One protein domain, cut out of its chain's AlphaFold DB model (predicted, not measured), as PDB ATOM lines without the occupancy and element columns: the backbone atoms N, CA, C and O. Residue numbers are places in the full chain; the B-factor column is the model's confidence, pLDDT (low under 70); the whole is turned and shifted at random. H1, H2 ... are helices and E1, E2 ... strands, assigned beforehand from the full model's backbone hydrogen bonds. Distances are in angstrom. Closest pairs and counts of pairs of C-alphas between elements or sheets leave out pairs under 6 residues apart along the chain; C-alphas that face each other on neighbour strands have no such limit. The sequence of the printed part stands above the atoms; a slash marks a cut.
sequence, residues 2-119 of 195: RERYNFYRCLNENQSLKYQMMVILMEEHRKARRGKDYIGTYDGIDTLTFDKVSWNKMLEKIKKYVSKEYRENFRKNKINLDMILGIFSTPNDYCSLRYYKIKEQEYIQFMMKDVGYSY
ATOM      1  N   ARG A   2     115.883 162.922 106.247       46.97
ATOM      2  CA  ARG A   2     117.054 162.980 107.162       46.97
ATOM      3  C   ARG A   2     118.155 161.927 106.900       46.97
ATOM      4  O   ARG A   2     119.332 162.214 107.074       46.97
ATOM      5  N   GLU A   3     117.792 160.724 106.438       52.66
ATOM      6  CA  GLU A   3     118.770 159.658 106.135       52.66
ATOM      7  C   GLU A   3     119.625 159.935 104.888       52.66
ATOM      8  O   GLU A   3     120.810 159.622 104.896       52.66
ATOM      9  N   ARG A   4     119.044 160.544 103.839       53.31
ATOM     10  CA  ARG A   4     119.795 160.951 102.637       53.31
ATOM     11  C   ARG A   4     120.792 162.060 102.975       53.31
ATOM     12  O   ARG A   4     121.932 161.988 102.548       53.31
ATOM     13  N   TYR A   5     120.375 163.036 103.783       51.22
ATOM     14  CA  TYR A   5     121.219 164.158 104.200       51.22
ATOM     15  C   TYR A   5     122.493 163.703 104.933       51.22
ATOM     16  O   TYR A   5     123.591 164.143 104.605       51.22
ATOM     17  N   ASN A   6     122.371 162.752 105.867       59.09
ATOM     18  CA  ASN A   6     123.532 162.222 106.583       59.09
ATOM     19  C   ASN A   6     124.482 161.435 105.669       59.09
ATOM     20  O   ASN A   6     125.688 161.573 105.822       59.09
ATOM     21  N   PHE A   7     123.961 160.659 104.711       65.94
ATOM     22  CA  PHE A   7     124.780 159.916 103.745       65.94
ATOM     23  C   PHE A   7     125.668 160.842 102.900       65.94
ATOM     24  O   PHE A   7     126.876 160.632 102.840       65.94
ATOM     25  N   TYR A   8     125.100 161.912 102.333       64.19
ATOM     26  CA  TYR A   8     125.875 162.888 101.555       64.19
ATOM     27  C   TYR A   8     126.902 163.642 102.403       64.19
ATOM     28  O   TYR A   8     127.998 163.901 101.931       64.19
ATOM     29  N   ARG A   9     126.600 163.934 103.675       61.88
ATOM     30  CA  ARG A   9     127.570 164.568 104.582       61.88
ATOM     31  C   ARG A   9     128.762 163.660 104.915       61.88
ATOM     32  O   ARG A   9     129.835 164.161 105.226       61.88
ATOM     33  N   CYS A  10     128.568 162.338 104.894       63.28
ATOM     34  CA  CYS A  10     129.646 161.370 105.127       63.28
ATOM     35  C   CYS A  10     130.522 161.188 103.886       63.28
ATOM     36  O   CYS A  10     131.705 160.905 104.019       63.28
ATOM     37  N   LEU A  11     129.966 161.379 102.689       71.50
ATOM     38  CA  LEU A  11     130.705 161.413 101.428       71.50
ATOM     39  C   LEU A  11     131.394 162.772 101.251       71.50
ATOM     40  O   LEU A  11     130.993 163.597 100.438       71.50
ATOM     41  N   ASN A  12     132.433 163.015 102.045       68.19
ATOM     42  CA  ASN A  12     133.303 164.170 101.852       68.19
ATOM     43  C   ASN A  12     134.201 163.935 100.621       68.19
ATOM     44  O   ASN A  12     134.917 162.934 100.559       68.19
ATOM     45  N   GLU A  13     134.168 164.855  99.654       66.25
ATOM     46  CA  GLU A  13     134.872 164.726  98.370       66.25
ATOM     47  C   GLU A  13     136.401 164.633  98.509       66.25
ATOM     48  O   GLU A  13     137.041 164.020  97.654       66.25
ATOM     49  N   ASN A  14     136.966 165.149  99.607       74.00
ATOM     50  CA  ASN A  14     138.408 165.130  99.893       74.00
ATOM     51  C   ASN A  14     138.907 163.799 100.483       74.00
ATOM     52  O   ASN A  14     140.093 163.645 100.764       74.00
ATOM     53  N   GLN A  15     138.012 162.842 100.742       83.88
ATOM     54  CA  GLN A  15     138.385 161.547 101.309       83.88
ATOM     55  C   GLN A  15     138.902 160.580 100.241       83.88
ATOM     56  O   GLN A  15     138.602 160.717  99.055       83.88
ATOM     57  N   SER A  16     139.642 159.555 100.670       88.38
ATOM     58  CA  SER A  16     140.170 158.526  99.768       88.38
ATOM     59  C   SER A  16     139.058 157.771  99.027       88.38
ATOM     60  O   SER A  16     137.951 157.590  99.544       88.38
ATOM     61  N   LEU A  17     139.363 157.261  97.828       88.81
ATOM     62  CA  LEU A  17     138.432 156.428  97.052       88.81
ATOM     63  C   LEU A  17     137.905 155.252  97.881       88.81
ATOM     64  O   LEU A  17     136.703 154.993  97.907       88.81
ATOM     65  N   LYS A  18     138.810 154.595  98.615       88.88
ATOM     66  CA  LYS A  18     138.494 153.520  99.556       88.88
ATOM     67  C   LYS A  18     137.379 153.911 100.512       88.88
ATOM     68  O   LYS A  18     136.395 153.193 100.649       88.88
ATOM     69  N   TYR A  19     137.544 155.057 101.164       87.19
ATOM     70  CA  TYR A  19     136.600 155.556 102.146       87.19
ATOM     71  C   TYR A  19     135.228 155.818 101.519       87.19
ATOM     72  O   TYR A  19     134.209 155.372 102.044       87.19
ATOM     73  N   GLN A  20     135.197 156.489 100.367       88.25
ATOM     74  CA  GLN A  20     133.945 156.799  99.677       88.25
ATOM     75  C   GLN A  20     133.217 155.516  99.245       88.25
ATOM     76  O   GLN A  20     132.028 155.356  99.522       88.25
ATOM     77  N   MET A  21     133.935 154.556  98.651       90.75
ATOM     78  CA  MET A  21     133.384 153.251  98.266       90.75
ATOM     79  C   MET A  21     132.880 152.457  99.471       90.75
ATOM     80  O   MET A  21     131.783 151.900  99.422       90.75
ATOM     81  N   MET A  22     133.645 152.441 100.564       89.06
ATOM     82  CA  MET A  22     133.264 151.801 101.819       89.06
ATOM     83  C   MET A  22     131.928 152.348 102.327       89.06
ATOM     84  O   MET A  22     131.010 151.570 102.571       89.06
ATOM     85  N   VAL A  23     131.778 153.671 102.440       87.44
ATOM     86  CA  VAL A  23     130.528 154.298 102.906       87.44
ATOM     87  C   VAL A  23     129.347 153.931 102.000       87.44
ATOM     88  O   VAL A  23     128.259 153.636 102.496       87.44
ATOM     89  N   ILE A  24     129.553 153.900 100.681       90.81
ATOM     90  CA  ILE A  24     128.513 153.547  99.703       90.81
ATOM     91  C   ILE A  24     128.082 152.077  99.844       90.81
ATOM     92  O   ILE A  24     126.881 151.795  99.843       90.81
ATOM     93  N   LEU A  25     129.033 151.151  99.989       92.31
ATOM     94  CA  LEU A  25     128.764 149.717 100.167       92.31
ATOM     95  C   LEU A  25     128.112 149.420 101.524       92.31
ATOM     96  O   LEU A  25     127.149 148.659 101.600       92.31
ATOM     97  N   MET A  26     128.568 150.075 102.592       89.12
ATOM     98  CA  MET A  26     127.940 149.978 103.913       89.12
ATOM     99  C   MET A  26     126.500 150.496 103.904       89.12
ATOM    100  O   MET A  26     125.624 149.918 104.549       89.12
ATOM    101  N   GLU A  27     126.226 151.570 103.159       88.25
ATOM    102  CA  GLU A  27     124.870 152.092 103.003       88.25
ATOM    103  C   GLU A  27     123.956 151.118 102.256       88.25
ATOM    104  O   GLU A  27     122.798 150.957 102.647       88.25
ATOM    105  N   GLU A  28     124.480 150.442 101.234       92.38
ATOM    106  CA  GLU A  28     123.775 149.386 100.503       92.38
ATOM    107  C   GLU A  28     123.446 148.204 101.421       92.38
ATOM    108  O   GLU A  28     122.293 147.789 101.537       92.38
ATOM    109  N   HIS A  29     124.427 147.740 102.193       90.88
ATOM    110  CA  HIS A  29     124.233 146.684 103.185       90.88
ATOM    111  C   HIS A  29     123.181 147.067 104.239       90.88
ATOM    112  O   HIS A  29     122.318 146.269 104.616       90.88
ATOM    113  N   ARG A  30     123.172 148.329 104.681       86.69
ATOM    114  CA  ARG A  30     122.145 148.860 105.589       86.69
ATOM    115  C   ARG A  30     120.740 148.836 104.981       86.69
ATOM    116  O   ARG A  30     119.775 148.628 105.721       86.69
ATOM    117  N   LYS A  31     120.597 149.105 103.678       88.94
ATOM    118  CA  LYS A  31     119.307 149.034 102.966       88.94
ATOM    119  C   LYS A  31     118.804 147.604 102.883       88.94
ATOM    120  O   LYS A  31     117.667 147.361 103.292       88.94
ATOM    121  N   ALA A  32     119.678 146.683 102.486       90.38
ATOM    122  CA  ALA A  32     119.373 145.261 102.394       90.38
ATOM    123  C   ALA A  32     118.845 144.701 103.718       90.38
ATOM    124  O   ALA A  32     117.758 144.131 103.784       90.38
ATOM    125  N   ARG A  33     119.521 145.028 104.823       82.12
ATOM    126  CA  ARG A  33     119.090 144.686 106.191       82.12
ATOM    127  C   ARG A  33     117.704 145.173 106.584       82.12
ATOM    128  O   ARG A  33     117.104 144.650 107.518       82.12
ATOM    129  N   ARG A  34     117.228 146.243 105.956       84.81
ATOM    130  CA  ARG A  34     115.924 146.845 106.244       84.81
ATOM    131  C   ARG A  34     114.851 146.395 105.256       84.81
ATOM    132  O   ARG A  34     113.746 146.922 105.343       84.81
ATOM    133  N   GLY A  35     115.176 145.495 104.324       84.44
ATOM    134  CA  GLY A  35     114.282 145.101 103.238       84.44
ATOM    135  C   GLY A  35     113.882 146.280 102.350       84.44
ATOM    136  O   GLY A  35     112.778 146.303 101.819       84.44
ATOM    137  N   LYS A  36     114.734 147.308 102.248       83.62
ATOM    138  CA  LYS A  36     114.515 148.458 101.360       83.62
ATOM    139  C   LYS A  36     115.282 148.228 100.076       83.62
ATOM    140  O   LYS A  36     116.394 147.742 100.186       83.62
ATOM    141  N   ASP A  37     114.728 148.665  98.944       89.25
ATOM    142  CA  ASP A  37     115.346 148.623  97.609       89.25
ATOM    143  C   ASP A  37     116.886 148.668  97.662       89.25
ATOM    144  O   ASP A  37     117.470 149.682  98.079       89.25
ATOM    145  N   TYR A  38     117.498 147.521  97.351       92.06
ATOM    146  CA  TYR A  38     118.924 147.266  97.500       92.06
ATOM    147  C   TYR A  38     119.500 146.464  96.330       92.06
ATOM    148  O   TYR A  38     118.780 145.791  95.594       92.06
ATOM    149  N   ILE A  39     120.819 146.535  96.168       94.69
ATOM    150  CA  ILE A  39     121.569 145.866  95.102       94.69
ATOM    151  C   ILE A  39     122.297 144.636  95.662       94.69
ATOM    152  O   ILE A  39     122.999 144.734  96.666       94.69
ATOM    153  N   GLY A  40     122.173 143.501  94.966       93.94
ATOM    154  CA  GLY A  40     122.837 142.236  95.300       93.94
ATOM    155  C   GLY A  40     121.971 141.289  96.135       93.94
ATOM    156  O   GLY A  40     120.777 141.515  96.328       93.94
ATOM    157  N   THR A  41     122.584 140.220  96.632       94.56
ATOM    158  CA  THR A  41     121.959 139.185  97.462       94.56
ATOM    159  C   THR A  41     122.470 139.304  98.890       94.56
ATOM    160  O   THR A  41     123.677 139.275  99.127       94.56
ATOM    161  N   TYR A  42     121.552 139.436  99.846       93.25
ATOM    162  CA  TYR A  42     121.867 139.578 101.264       93.25
ATOM    163  C   TYR A  42     121.711 138.244 101.993       93.25
ATOM    164  O   TYR A  42     120.683 137.587 101.848       93.25
ATOM    165  N   ASP A  43     122.709 137.861 102.787       89.12
ATOM    166  CA  ASP A  43     122.733 136.584 103.520       89.12
ATOM    167  C   ASP A  43     121.915 136.593 104.824       89.12
ATOM    168  O   ASP A  43     121.796 135.569 105.493       89.12
ATOM    169  N   GLY A  44     121.357 137.745 105.213       83.44
ATOM    170  CA  GLY A  44     120.659 137.912 106.491       83.44
ATOM    171  C   GLY A  44     121.574 138.290 107.662       83.44
ATOM    172  O   GLY A  44     121.081 138.544 108.767       83.44
ATOM    173  N   ILE A  45     122.888 138.376 107.437       85.75
ATOM    174  CA  ILE A  45     123.906 138.605 108.462       85.75
ATOM    175  C   ILE A  45     124.805 139.786 108.067       85.75
ATOM    176  O   ILE A  45     124.387 140.936 108.244       85.75
ATOM    177  N   ASP A  46     126.004 139.535 107.554       89.06
ATOM    178  CA  ASP A  46     127.063 140.535 107.382       89.06
ATOM    179  C   ASP A  46     127.465 140.714 105.909       89.06
ATOM    180  O   ASP A  46     128.342 141.528 105.598       89.06
ATOM    181  N   THR A  47     126.831 139.969 104.998       92.62
ATOM    182  CA  THR A  47     127.337 139.789 103.640       92.62
ATOM    183  C   THR A  47     126.354 140.268 102.583       92.62
ATOM    184  O   THR A  47     125.196 139.855 102.545       92.62
ATOM    185  N   LEU A  48     126.853 141.082 101.651       94.75
ATOM    186  CA  LEU A  48     126.222 141.319 100.356       94.75
ATOM    187  C   LEU A  48     127.030 140.634  99.260       94.75
ATOM    188  O   LEU A  48     128.225 140.876  99.117       94.75
ATOM    189  N   THR A  49     126.370 139.802  98.466       96.31
ATOM    190  CA  THR A  49     126.968 139.140  97.306       96.31
ATOM    191  C   THR A  49     126.449 139.774  96.027       96.31
ATOM    192  O   THR A  49     125.250 139.989  95.875       96.31
ATOM    193  N   PHE A  50     127.350 140.042  95.094       96.94
ATOM    194  CA  PHE A  50     127.041 140.597  93.789       96.94
ATOM    195  C   PHE A  50     127.455 139.600  92.712       96.94
ATOM    196  O   PHE A  50     128.625 139.229  92.625       96.94
ATOM    197  N   ASP A  51     126.499 139.179  91.892       95.69
ATOM    198  CA  ASP A  51     126.798 138.610  90.580       95.69
ATOM    199  C   ASP A  51     127.280 139.714  89.618       95.69
ATOM    200  O   ASP A  51     127.269 140.907  89.939       95.69
ATOM    201  N   LYS A  52     127.665 139.342  88.398       93.81
ATOM    202  CA  LYS A  52     128.136 140.302  87.386       93.81
ATOM    203  C   LYS A  52     127.144 141.445  87.121       93.81
ATOM    204  O   LYS A  52     127.550 142.596  86.959       93.81
ATOM    205  N   VAL A  53     125.843 141.153  87.077       95.19
ATOM    206  CA  VAL A  53     124.802 142.138  86.742       95.19
ATOM    207  C   VAL A  53     124.597 143.132  87.885       95.19
ATOM    208  O   VAL A  53     124.596 144.347  87.673       95.19
ATOM    209  N   SER A  54     124.431 142.634  89.105       96.44
ATOM    210  CA  SER A  54     124.269 143.444  90.311       96.44
ATOM    211  C   SER A  54     125.545 144.200  90.664       96.44
ATOM    212  O   SER A  54     125.457 145.353  91.082       96.44
ATOM    213  N   TRP A  55     126.723 143.634  90.400       95.50
ATOM    214  CA  TRP A  55     127.983 144.350  90.560       95.50
ATOM    215  C   TRP A  55     128.088 145.533  89.604       95.50
ATOM    216  O   TRP A  55     128.441 146.627  90.033       95.50
ATOM    217  N   ASN A  56     127.701 145.371  88.336       94.31
ATOM    218  CA  ASN A  56     127.669 146.490  87.393       94.31
ATOM    219  C   ASN A  56     126.723 147.604  87.865       94.31
ATOM    220  O   ASN A  56     127.087 148.778  87.831       94.31
ATOM    221  N   LYS A  57     125.541 147.256  88.395       96.06
ATOM    222  CA  LYS A  57     124.633 148.241  89.017       96.06
ATOM    223  C   LYS A  57     125.283 148.935  90.217       96.06
ATOM    224  O   LYS A  57     125.160 150.150  90.372       96.06
ATOM    225  N   MET A  58     125.987 148.175  91.054       95.50
ATOM    226  CA  MET A  58     126.693 148.702  92.219       95.50
ATOM    227  C   MET A  58     127.836 149.639  91.815       95.50
ATOM    228  O   MET A  58     128.000 150.702  92.413       95.50
ATOM    229  N   LEU A  59     128.585 149.298  90.765       93.12
ATOM    230  CA  LEU A  59     129.632 150.137  90.189       93.12
ATOM    231  C   LEU A  59     129.073 151.448  89.647       93.12
ATOM    232  O   LEU A  59     129.634 152.501  89.937       93.12
ATOM    233  N   GLU A  60     127.955 151.424  88.922       92.31
ATOM    234  CA  GLU A  60     127.305 152.657  88.459       92.31
ATOM    235  C   GLU A  60     126.834 153.524  89.630       92.31
ATOM    236  O   GLU A  60     127.005 154.747  89.624       92.31
ATOM    237  N   LYS A  61     126.324 152.898  90.697       92.44
ATOM    238  CA  LYS A  61     126.016 153.608  91.940       92.44
ATOM    239  C   LYS A  61     127.276 154.240  92.540       92.44
ATOM    240  O   LYS A  61     127.248 155.421  92.875       92.44
ATOM    241  N   ILE A  62     128.383 153.504  92.648       92.25
ATOM    242  CA  ILE A  62     129.661 154.024  93.158       92.25
ATOM    243  C   ILE A  62     130.120 155.219  92.321       92.25
ATOM    244  O   ILE A  62     130.326 156.301  92.869       92.25
ATOM    245  N   LYS A  63     130.181 155.067  90.994       90.25
ATOM    246  CA  LYS A  63     130.539 156.139  90.056       90.25
ATOM    247  C   LYS A  63     129.657 157.367  90.230       90.25
ATOM    248  O   LYS A  63     130.144 158.476  90.107       90.25
ATOM    249  N   LYS A  64     128.370 157.216  90.536       89.12
ATOM    250  CA  LYS A  64     127.482 158.363  90.750       89.12
ATOM    251  C   LYS A  64     127.829 159.173  92.004       89.12
ATOM    252  O   LYS A  64     127.609 160.382  92.007       89.12
ATOM    253  N   TYR A  65     128.315 158.515  93.054       87.69
ATOM    254  CA  TYR A  65     128.460 159.100  94.392       87.69
ATOM    255  C   TYR A  65     129.888 159.481  94.783       87.69
ATOM    256  O   TYR A  65     130.048 160.264  95.716       87.69
ATOM    257  N   VAL A  66     130.910 158.954  94.106       89.25
ATOM    258  CA  VAL A  66     132.303 159.348  94.363       89.25
ATOM    259  C   VAL A  66     132.615 160.757  93.840       89.25
ATOM    260  O   VAL A  66     131.916 161.296  92.971       89.25
ATOM    261  N   SER A  67     133.689 161.358  94.360       86.06
ATOM    262  CA  SER A  67     134.145 162.698  93.979       86.06
ATOM    263  C   SER A  67     134.401 162.819  92.473       86.06
ATOM    264  O   SER A  67     134.619 161.835  91.759       86.06
ATOM    265  N   LYS A  68     134.356 164.054  91.956       86.56
ATOM    266  CA  LYS A  68     134.530 164.331  90.520       86.56
ATOM    267  C   LYS A  68     135.840 163.754  89.969       86.56
ATOM    268  O   LYS A  68     135.831 163.185  88.885       86.56
ATOM    269  N   GLU A  69     136.929 163.845  90.726       86.06
ATOM    270  CA  GLU A  69     138.227 163.294  90.331       86.06
ATOM    271  C   GLU A  69     138.170 161.773  90.124       86.06
ATOM    272  O   GLU A  69     138.545 161.268  89.063       86.06
ATOM    273  N   TYR A  70     137.620 161.028  91.089       88.31
ATOM    274  CA  TYR A  70     137.489 159.578  90.954       88.31
ATOM    275  C   TYR A  70     136.526 159.186  89.835       88.31
ATOM    276  O   TYR A  70     136.786 158.215  89.127       88.31
ATOM    277  N   ARG A  71     135.454 159.959  89.613       87.19
ATOM    278  CA  ARG A  71     134.553 159.763  88.465       87.19
ATOM    279  C   ARG A  71     135.289 159.842  87.134       87.19
ATOM    280  O   ARG A  71     135.064 158.997  86.271       87.19
ATOM    281  N   GLU A  72     136.184 160.810  86.975       87.62
ATOM    282  CA  GLU A  72     137.015 160.923  85.772       87.62
ATOM    283  C   GLU A  72     137.999 159.755  85.640       87.62
ATOM    284  O   GLU A  72     138.199 159.235  84.542       87.62
ATOM    285  N   ASN A  73     138.557 159.265  86.749       87.69
ATOM    286  CA  ASN A  73     139.407 158.071  86.732       87.69
ATOM    287  C   ASN A  73     138.634 156.808  86.320       87.69
ATOM    288  O   ASN A  73     139.151 156.014  85.532       87.69
ATOM    289  N   PHE A  74     137.383 156.651  86.764       86.31
ATOM    290  CA  PHE A  74     136.494 155.591  86.280       86.31
ATOM    291  C   PHE A  74     136.201 155.725  84.780       86.31
ATOM    292  O   PHE A  74     136.253 154.727  84.069       86.31
ATOM    293  N   ARG A  75     135.930 156.939  84.279       86.12
ATOM    294  CA  ARG A  75     135.678 157.192  82.842       86.12
ATOM    295  C   ARG A  75     136.880 156.864  81.965       86.12
ATOM    296  O   ARG A  75     136.715 156.343  80.871       86.12
ATOM    297  N   LYS A  76     138.088 157.142  82.457       87.44
ATOM    298  CA  LYS A  76     139.352 156.829  81.776       87.44
ATOM    299  C   LYS A  76     139.778 155.362  81.933       87.44
ATOM    300  O   LYS A  76     140.911 155.042  81.592       87.44
ATOM    301  N   ASN A  77     138.919 154.493  82.480       81.00
ATOM    302  CA  ASN A  77     139.212 153.087  82.784       81.00
ATOM    303  C   ASN A  77     140.472 152.880  83.647       81.00
ATOM    304  O   ASN A  77     141.096 151.824  83.601       81.00
ATOM    305  N   LYS A  78     140.849 153.876  84.462       80.25
ATOM    306  CA  LYS A  78     142.006 153.790  85.370       80.25
ATOM    307  C   LYS A  78     141.710 153.007  86.647       80.25
ATOM    308  O   LYS A  78     142.637 152.654  87.361       80.25
ATOM    309  N   ILE A  79     140.432 152.773  86.948       82.38
ATOM    310  CA  ILE A  79     139.978 151.996  88.103       82.38
ATOM    311  C   ILE A  79     139.266 150.752  87.573       82.38
ATOM    312  O   ILE A  79     138.204 150.860  86.959       82.38
ATOM    313  N   ASN A  80     139.856 149.583  87.812       86.88
ATOM    314  CA  ASN A  80     139.317 148.276  87.438       86.88
ATOM    315  C   ASN A  80     139.001 147.430  88.685       86.88
ATOM    316  O   ASN A  80     139.217 147.868  89.819       86.88
ATOM    317  N   LEU A  81     138.456 146.227  88.481       86.44
ATOM    318  CA  LEU A  81     138.080 145.341  89.581       86.44
ATOM    319  C   LEU A  81     139.283 144.969  90.458       86.44
ATOM    320  O   LEU A  81     139.171 145.052  91.674       86.44
ATOM    321  N   ASP A  82     140.430 144.639  89.867       88.44
ATOM    322  CA  ASP A  82     141.630 144.256  90.621       88.44
ATOM    323  C   ASP A  82     142.125 145.389  91.521       88.44
ATOM    324  O   ASP A  82     142.448 145.169  92.686       88.44
ATOM    325  N   MET A  83     142.102 146.627  91.024       88.69
ATOM    326  CA  MET A  83     142.422 147.812  91.816       88.69
ATOM    327  C   MET A  83     141.424 147.997  92.961       88.69
ATOM    328  O   MET A  83     141.826 148.285  94.086       88.69
ATOM    329  N   ILE A  84     140.127 147.812  92.698       90.69
ATOM    330  CA  ILE A  84     139.091 147.880  93.734       90.69
ATOM    331  C   ILE A  84     139.341 146.814  94.803       90.69
ATOM    332  O   ILE A  84     139.341 147.136  95.986       90.69
ATOM    333  N   LEU A  85     139.596 145.565  94.420       90.00
ATOM    334  CA  LEU A  85     139.905 144.490  95.365       90.00
ATOM    335  C   LEU A  85     141.180 144.804  96.159       90.00
ATOM    336  O   LEU A  85     141.195 144.660  97.381       90.00
ATOM    337  N   GLY A  86     142.210 145.328  95.490       87.00
ATOM    338  CA  GLY A  86     143.461 145.757  96.111       87.00
ATOM    339  C   GLY A  86     143.253 146.841  97.173       87.00
ATOM    340  O   GLY A  86     143.822 146.758  98.260       87.00
ATOM    341  N   ILE A  87     142.360 147.802  96.923       88.19
ATOM    342  CA  ILE A  87     142.016 148.875  97.869       88.19
ATOM    343  C   ILE A  87     141.375 148.330  99.165       88.19
ATOM    344  O   ILE A  87     141.516 148.939 100.228       88.19
ATOM    345  N   PHE A  88     140.689 147.187  99.095       88.19
ATOM    346  CA  PHE A  88     139.987 146.551 100.220       88.19
ATOM    347  C   PHE A  88     140.756 145.366 100.834       88.19
ATOM    348  O   PHE A  88     140.214 144.657 101.684       88.19
ATOM    349  N   SER A  89     142.007 145.143 100.426       81.19
ATOM    350  CA  SER A  89     142.826 144.009 100.882       81.19
ATOM    351  C   SER A  89     143.417 144.186 102.291       81.19
ATOM    352  O   SER A  89     143.928 143.236 102.883       81.19
ATOM    353  N   THR A  90     143.330 145.384 102.868       73.62
ATOM    354  CA  THR A  90     143.957 145.705 104.154       73.62
ATOM    355  C   THR A  90     143.242 145.062 105.360       73.62
ATOM    356  O   THR A  90     142.023 145.181 105.523       73.62
ATOM    357  N   PRO A  91     143.988 144.411 106.275       59.81
ATOM    358  CA  PRO A  91     143.413 143.556 107.319       59.81
ATOM    359  C   PRO A  91     142.590 144.304 108.384       59.81
ATOM    360  O   PRO A  91     141.591 143.762 108.864       59.81
ATOM    361  N   ASN A  92     142.915 145.567 108.684       60.94
ATOM    362  CA  ASN A  92     142.281 146.351 109.760       60.94
ATOM    363  C   ASN A  92     141.047 147.164 109.330       60.94
ATOM    364  O   ASN A  92     140.628 148.087 110.026       60.94
ATOM    365  N   ASP A  93     140.444 146.838 108.188       74.75
ATOM    366  CA  ASP A  93     139.312 147.607 107.673       74.75
ATOM    367  C   ASP A  93     137.968 147.238 108.290       74.75
ATOM    368  O   ASP A  93     137.699 146.078 108.588       74.75
ATOM    369  N   TYR A  94     137.076 148.226 108.351       85.25
ATOM    370  CA  TYR A  94     135.669 148.101 108.737       85.25
ATOM    371  C   TYR A  94     134.850 147.120 107.871       85.25
ATOM    372  O   TYR A  94     133.779 146.669 108.274       85.25
ATOM    373  N   CYS A  95     135.322 146.815 106.666       88.44
ATOM    374  CA  CYS A  95     134.690 145.895 105.726       88.44
ATOM    375  C   CYS A  95     135.749 145.273 104.807       88.44
ATOM    376  O   CYS A  95     136.918 145.651 104.862       88.44
ATOM    377  N   SER A  96     135.355 144.320 103.970       91.00
ATOM    378  CA  SER A  96     136.232 143.745 102.947       91.00
ATOM    379  C   SER A  96     135.462 143.417 101.675       91.00
ATOM    380  O   SER A  96     134.248 143.204 101.721       91.00
ATOM    381  N   LEU A  97     136.185 143.377 100.556       92.94
ATOM    382  CA  LEU A  97     135.702 142.849  99.287       92.94
ATOM    383  C   LEU A  97     136.504 141.603  98.924       92.94
ATOM    384  O   LEU A  97     137.728 141.595  99.041       92.94
ATOM    385  N   ARG A  98     135.816 140.557  98.478       92.31
ATOM    386  CA  ARG A  98     136.432 139.322  97.991       92.31
ATOM    387  C   ARG A  98     135.839 138.942  96.652       92.31
ATOM    388  O   ARG A  98     134.639 139.077  96.449       92.31
ATOM    389  N   TYR A  99     136.680 138.433  95.774       93.81
ATOM    390  CA  TYR A  99     136.262 137.841  94.516       93.81
ATOM    391  C   TYR A  99     136.340 136.321  94.620       93.81
ATOM    392  O   TYR A  99     137.288 135.789  95.200       93.81
ATOM    393  N   TYR A 100     135.349 135.624  94.078       92.69
ATOM    394  CA  TYR A 100     135.345 134.169  94.007       92.69
ATOM    395  C   TYR A 100     134.540 133.683  92.799       92.69
ATOM    396  O   TYR A 100     133.709 134.408  92.249       92.69
ATOM    397  N   LYS A 101     134.799 132.442  92.377       93.50
ATOM    398  CA  LYS A 101     134.184 131.828  91.196       93.50
ATOM    399  C   LYS A 101     133.587 130.468  91.553       93.50
ATOM    400  O   LYS A 101     134.266 129.647  92.163       93.50
ATOM    401  N   ILE A 102     132.335 130.225  91.170       92.69
ATOM    402  CA  ILE A 102     131.628 128.947  91.369       92.69
ATOM    403  C   ILE A 102     131.090 128.485  90.020       92.69
ATOM    404  O   ILE A 102     130.271 129.185  89.438       92.69
ATOM    405  N   LYS A 103     131.513 127.303  89.542       83.94
ATOM    406  CA  LYS A 103     131.013 126.688  88.291       83.94
ATOM    407  C   LYS A 103     130.887 127.711  87.149       83.94
ATOM    408  O   LYS A 103     129.820 127.902  86.585       83.94
ATOM    409  N   GLU A 104     131.986 128.418  86.896       88.38
ATOM    410  CA  GLU A 104     132.123 129.480  85.886       88.38
ATOM    411  C   GLU A 104     131.470 130.835  86.182       88.38
ATOM    412  O   GLU A 104     131.813 131.819  85.529       88.38
ATOM    413  N   GLN A 105     130.632 130.942  87.209       89.81
ATOM    414  CA  GLN A 105     130.019 132.205  87.610       89.81
ATOM    415  C   GLN A 105     130.910 132.981  88.578       89.81
ATOM    416  O   GLN A 105     131.442 132.430  89.541       89.81
ATOM    417  N   GLU A 106     131.053 134.274  88.308       92.88
ATOM    418  CA  GLU A 106     131.899 135.198  89.054       92.88
ATOM    419  C   GLU A 106     131.073 135.997  90.060       92.88
ATOM    420  O   GLU A 106     130.009 136.531  89.726       92.88
ATOM    421  N   TYR A 107     131.596 136.108  91.278       95.00
ATOM    422  CA  TYR A 107     130.928 136.770  92.384       95.00
ATOM    423  C   TYR A 107     131.873 137.696  93.132       95.00
ATOM    424  O   TYR A 107     133.053 137.403  93.339       95.00
ATOM    425  N   ILE A 108     131.310 138.804  93.601       96.00
ATOM    426  CA  ILE A 108     131.979 139.739  94.496       96.00
ATOM    427  C   ILE A 108     131.226 139.749  95.815       96.00
ATOM    428  O   ILE A 108     130.027 140.002  95.870       96.00
ATOM    429  N   GLN A 109     131.941 139.462  96.891       95.25
ATOM    430  CA  GLN A 109     131.428 139.465  98.246       95.25
ATOM    431  C   GLN A 109     131.869 140.737  98.954       95.25
ATOM    432  O   GLN A 109     133.062 140.954  99.145       95.25
ATOM    433  N   PHE A 110     130.915 141.542  99.395       94.19
ATOM    434  CA  PHE A 110     131.133 142.558 100.412       94.19
ATOM    435  C   PHE A 110     130.801 141.978 101.784       94.19
ATOM    436  O   PHE A 110     129.693 141.491 101.994       94.19
ATOM    437  N   MET A 111     131.741 142.071 102.719       92.38
ATOM    438  CA  MET A 111     131.567 141.612 104.096       92.38
ATOM    439  C   MET A 111     131.777 142.771 105.067       92.38
ATOM    440  O   MET A 111     132.849 143.385 105.092       92.38
ATOM    441  N   MET A 112     130.762 143.053 105.880       89.06
ATOM    442  CA  MET A 112     130.857 143.978 107.006       89.06
ATOM    443  C   MET A 112     131.587 143.298 108.173       89.06
ATOM    444  O   MET A 112     131.220 142.193 108.559       89.06
ATOM    445  N   LYS A 113     132.593 143.950 108.767       87.69
ATOM    446  CA  LYS A 113     133.235 143.454 109.999       87.69
ATOM    447  C   LYS A 113     132.577 144.064 111.236       87.69
ATOM    448  O   LYS A 113     131.907 145.091 111.142       87.69
ATOM    449  N   ASP A 114     132.842 143.498 112.410       79.62
ATOM    450  CA  ASP A 114     132.289 143.977 113.688       79.62
ATOM    451  C   ASP A 114     132.570 145.463 113.944       79.62
ATOM    452  O   ASP A 114     131.665 146.228 114.274       79.62
ATOM    453  N   VAL A 115     133.800 145.906 113.674       79.06
ATOM    454  CA  VAL A 115     134.196 147.320 113.792       79.06
ATOM    455  C   VAL A 115     133.420 148.212 112.809       79.06
ATOM    456  O   VAL A 115     133.178 149.389 113.067       79.06
ATOM    457  N   GLY A 116     132.973 147.672 111.672       75.75
ATOM    458  CA  GLY A 116     132.154 148.399 110.697       75.75
ATOM    459  C   GLY A 116     130.761 148.754 111.207       75.75
ATOM    460  O   GLY A 116     130.204 149.782 110.812       75.75
ATOM    461  N   TYR A 117     130.210 147.970 112.135       71.94
ATOM    462  CA  TYR A 117     128.927 148.267 112.776       71.94
ATOM    463  C   TYR A 117     129.016 149.412 113.789       71.94
ATOM    464  O   TYR A 117     128.056 150.170 113.941       71.94
ATOM    465  N   SER A 118     130.164 149.571 114.450       66.50
ATOM    466  CA  SER A 118     130.419 150.668 115.391       66.50
ATOM    467  C   SER A 118     130.852 151.966 114.707       66.50
ATOM    468  O   SER A 118     130.986 152.994 115.375       66.50
ATOM    469  N   TYR A 119     131.019 151.964 113.380       66.38
ATOM    470  CA  TYR A 119     131.401 153.154 112.633       66.38
ATOM    471  C   TYR A 119     130.393 154.296 112.861       66.38
ATOM    472  O   TYR A 119     129.180 154.116 112.721       66.38
TER     473      TYR A 119
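AT A GLANCE: This is residues 2 to 119 of the 195 residues of an uncharacterized protein of Cetobacterium sp. 8H (UniProt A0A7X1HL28). A strongly twisted sheet of three strands forms a wall with helices over one face in two layers: H2 crosses the strands near the domain's middle, H3 begins at the end of E1, and H5 packs on the edge strand E2. H4 folds back on H3 away from the sheet, and H1 is also away from it, close to H2. The printed part has 118 residues, with six named helices and three named strands in the order H1 H2 E1 H3 H4 H5 E2 E3 H6; the sheet, E1 E3 E2, is antiparallel and the class is mixed. It is compact and rounded, with a radius of gyration of the C-alphas of 13.8 A and spans of 40 by 34 by 29 A.

HOW THE PARTS SIT: Begin at H1, residues 2 to 10, which is close but not clearly touching H2, residues 17 to 32; their closest C-alphas, Cys 10 and Val 23, are 7.5 A apart. Next look at E1, residues 47 to 51, whose antiparallel neighbour is E3, residues 105 to 112: N 48 and O 110 are 2.9 A apart, within hydrogen-bond range. E3 forms a hairpin with E2, residues 95 to 102, where N 98 and O 109 are 2.9 A apart. H2 is on this sheet at a height over the sheet of 9.4 A, over E3 and E2, and runs across the strands, at 76 degrees to E2 on the local plane. H3, residues 52 to 65, is on the same face as H2 and only just stands up from the sheet, rising 43 degrees. H2, with residues 20 to 24 alone, touches H3 at a steep tilt of 61 degrees, closest at the C-alphas of Met 21 and Ile 62, 6.4 A. H3 and H4, residues 68 to 75, form a helical hairpin and touch, closest at the C-alphas of Lys 63 and Arg 71, 5.6 A. H5, residues 81 to 87, is on the sheet; its closest C-alpha pair with E2 is Leu 85 and Leu 97, 6.0 A. H6, residues 114 to 117, only grazes the sheet. Every O i to N i+4 pair is within hydrogen-bond range in H1, H2, H3, H4 and H5; H6 is too short for one.

IN THESE COORDINATES: Find C-alpha 2 at (117.054, 162.980, 107.162), where H1 begins. From C-alpha 17 at (138.432, 156.428, 97.052), H2 runs 22.7 A; H3 spans 20.1 A, E2 22.4 A and E3 22.7 A. H6 ends at C-alpha 117, (128.927, 148.267, 112.776).

THE WHOLE: The C-alphas farthest apart, Arg 2 and Lys 103, are 43.2 A apart. The printed part has no cut. The link from H2 to E1, residues 33 to 46, is long; within it residues 41 to 42 pair antiparallel with residues 48 to 49 of E1. The model's pLDDT is under 70 at residues 2 to 10, 12 to 13, 91 to 92 and 118 to 119.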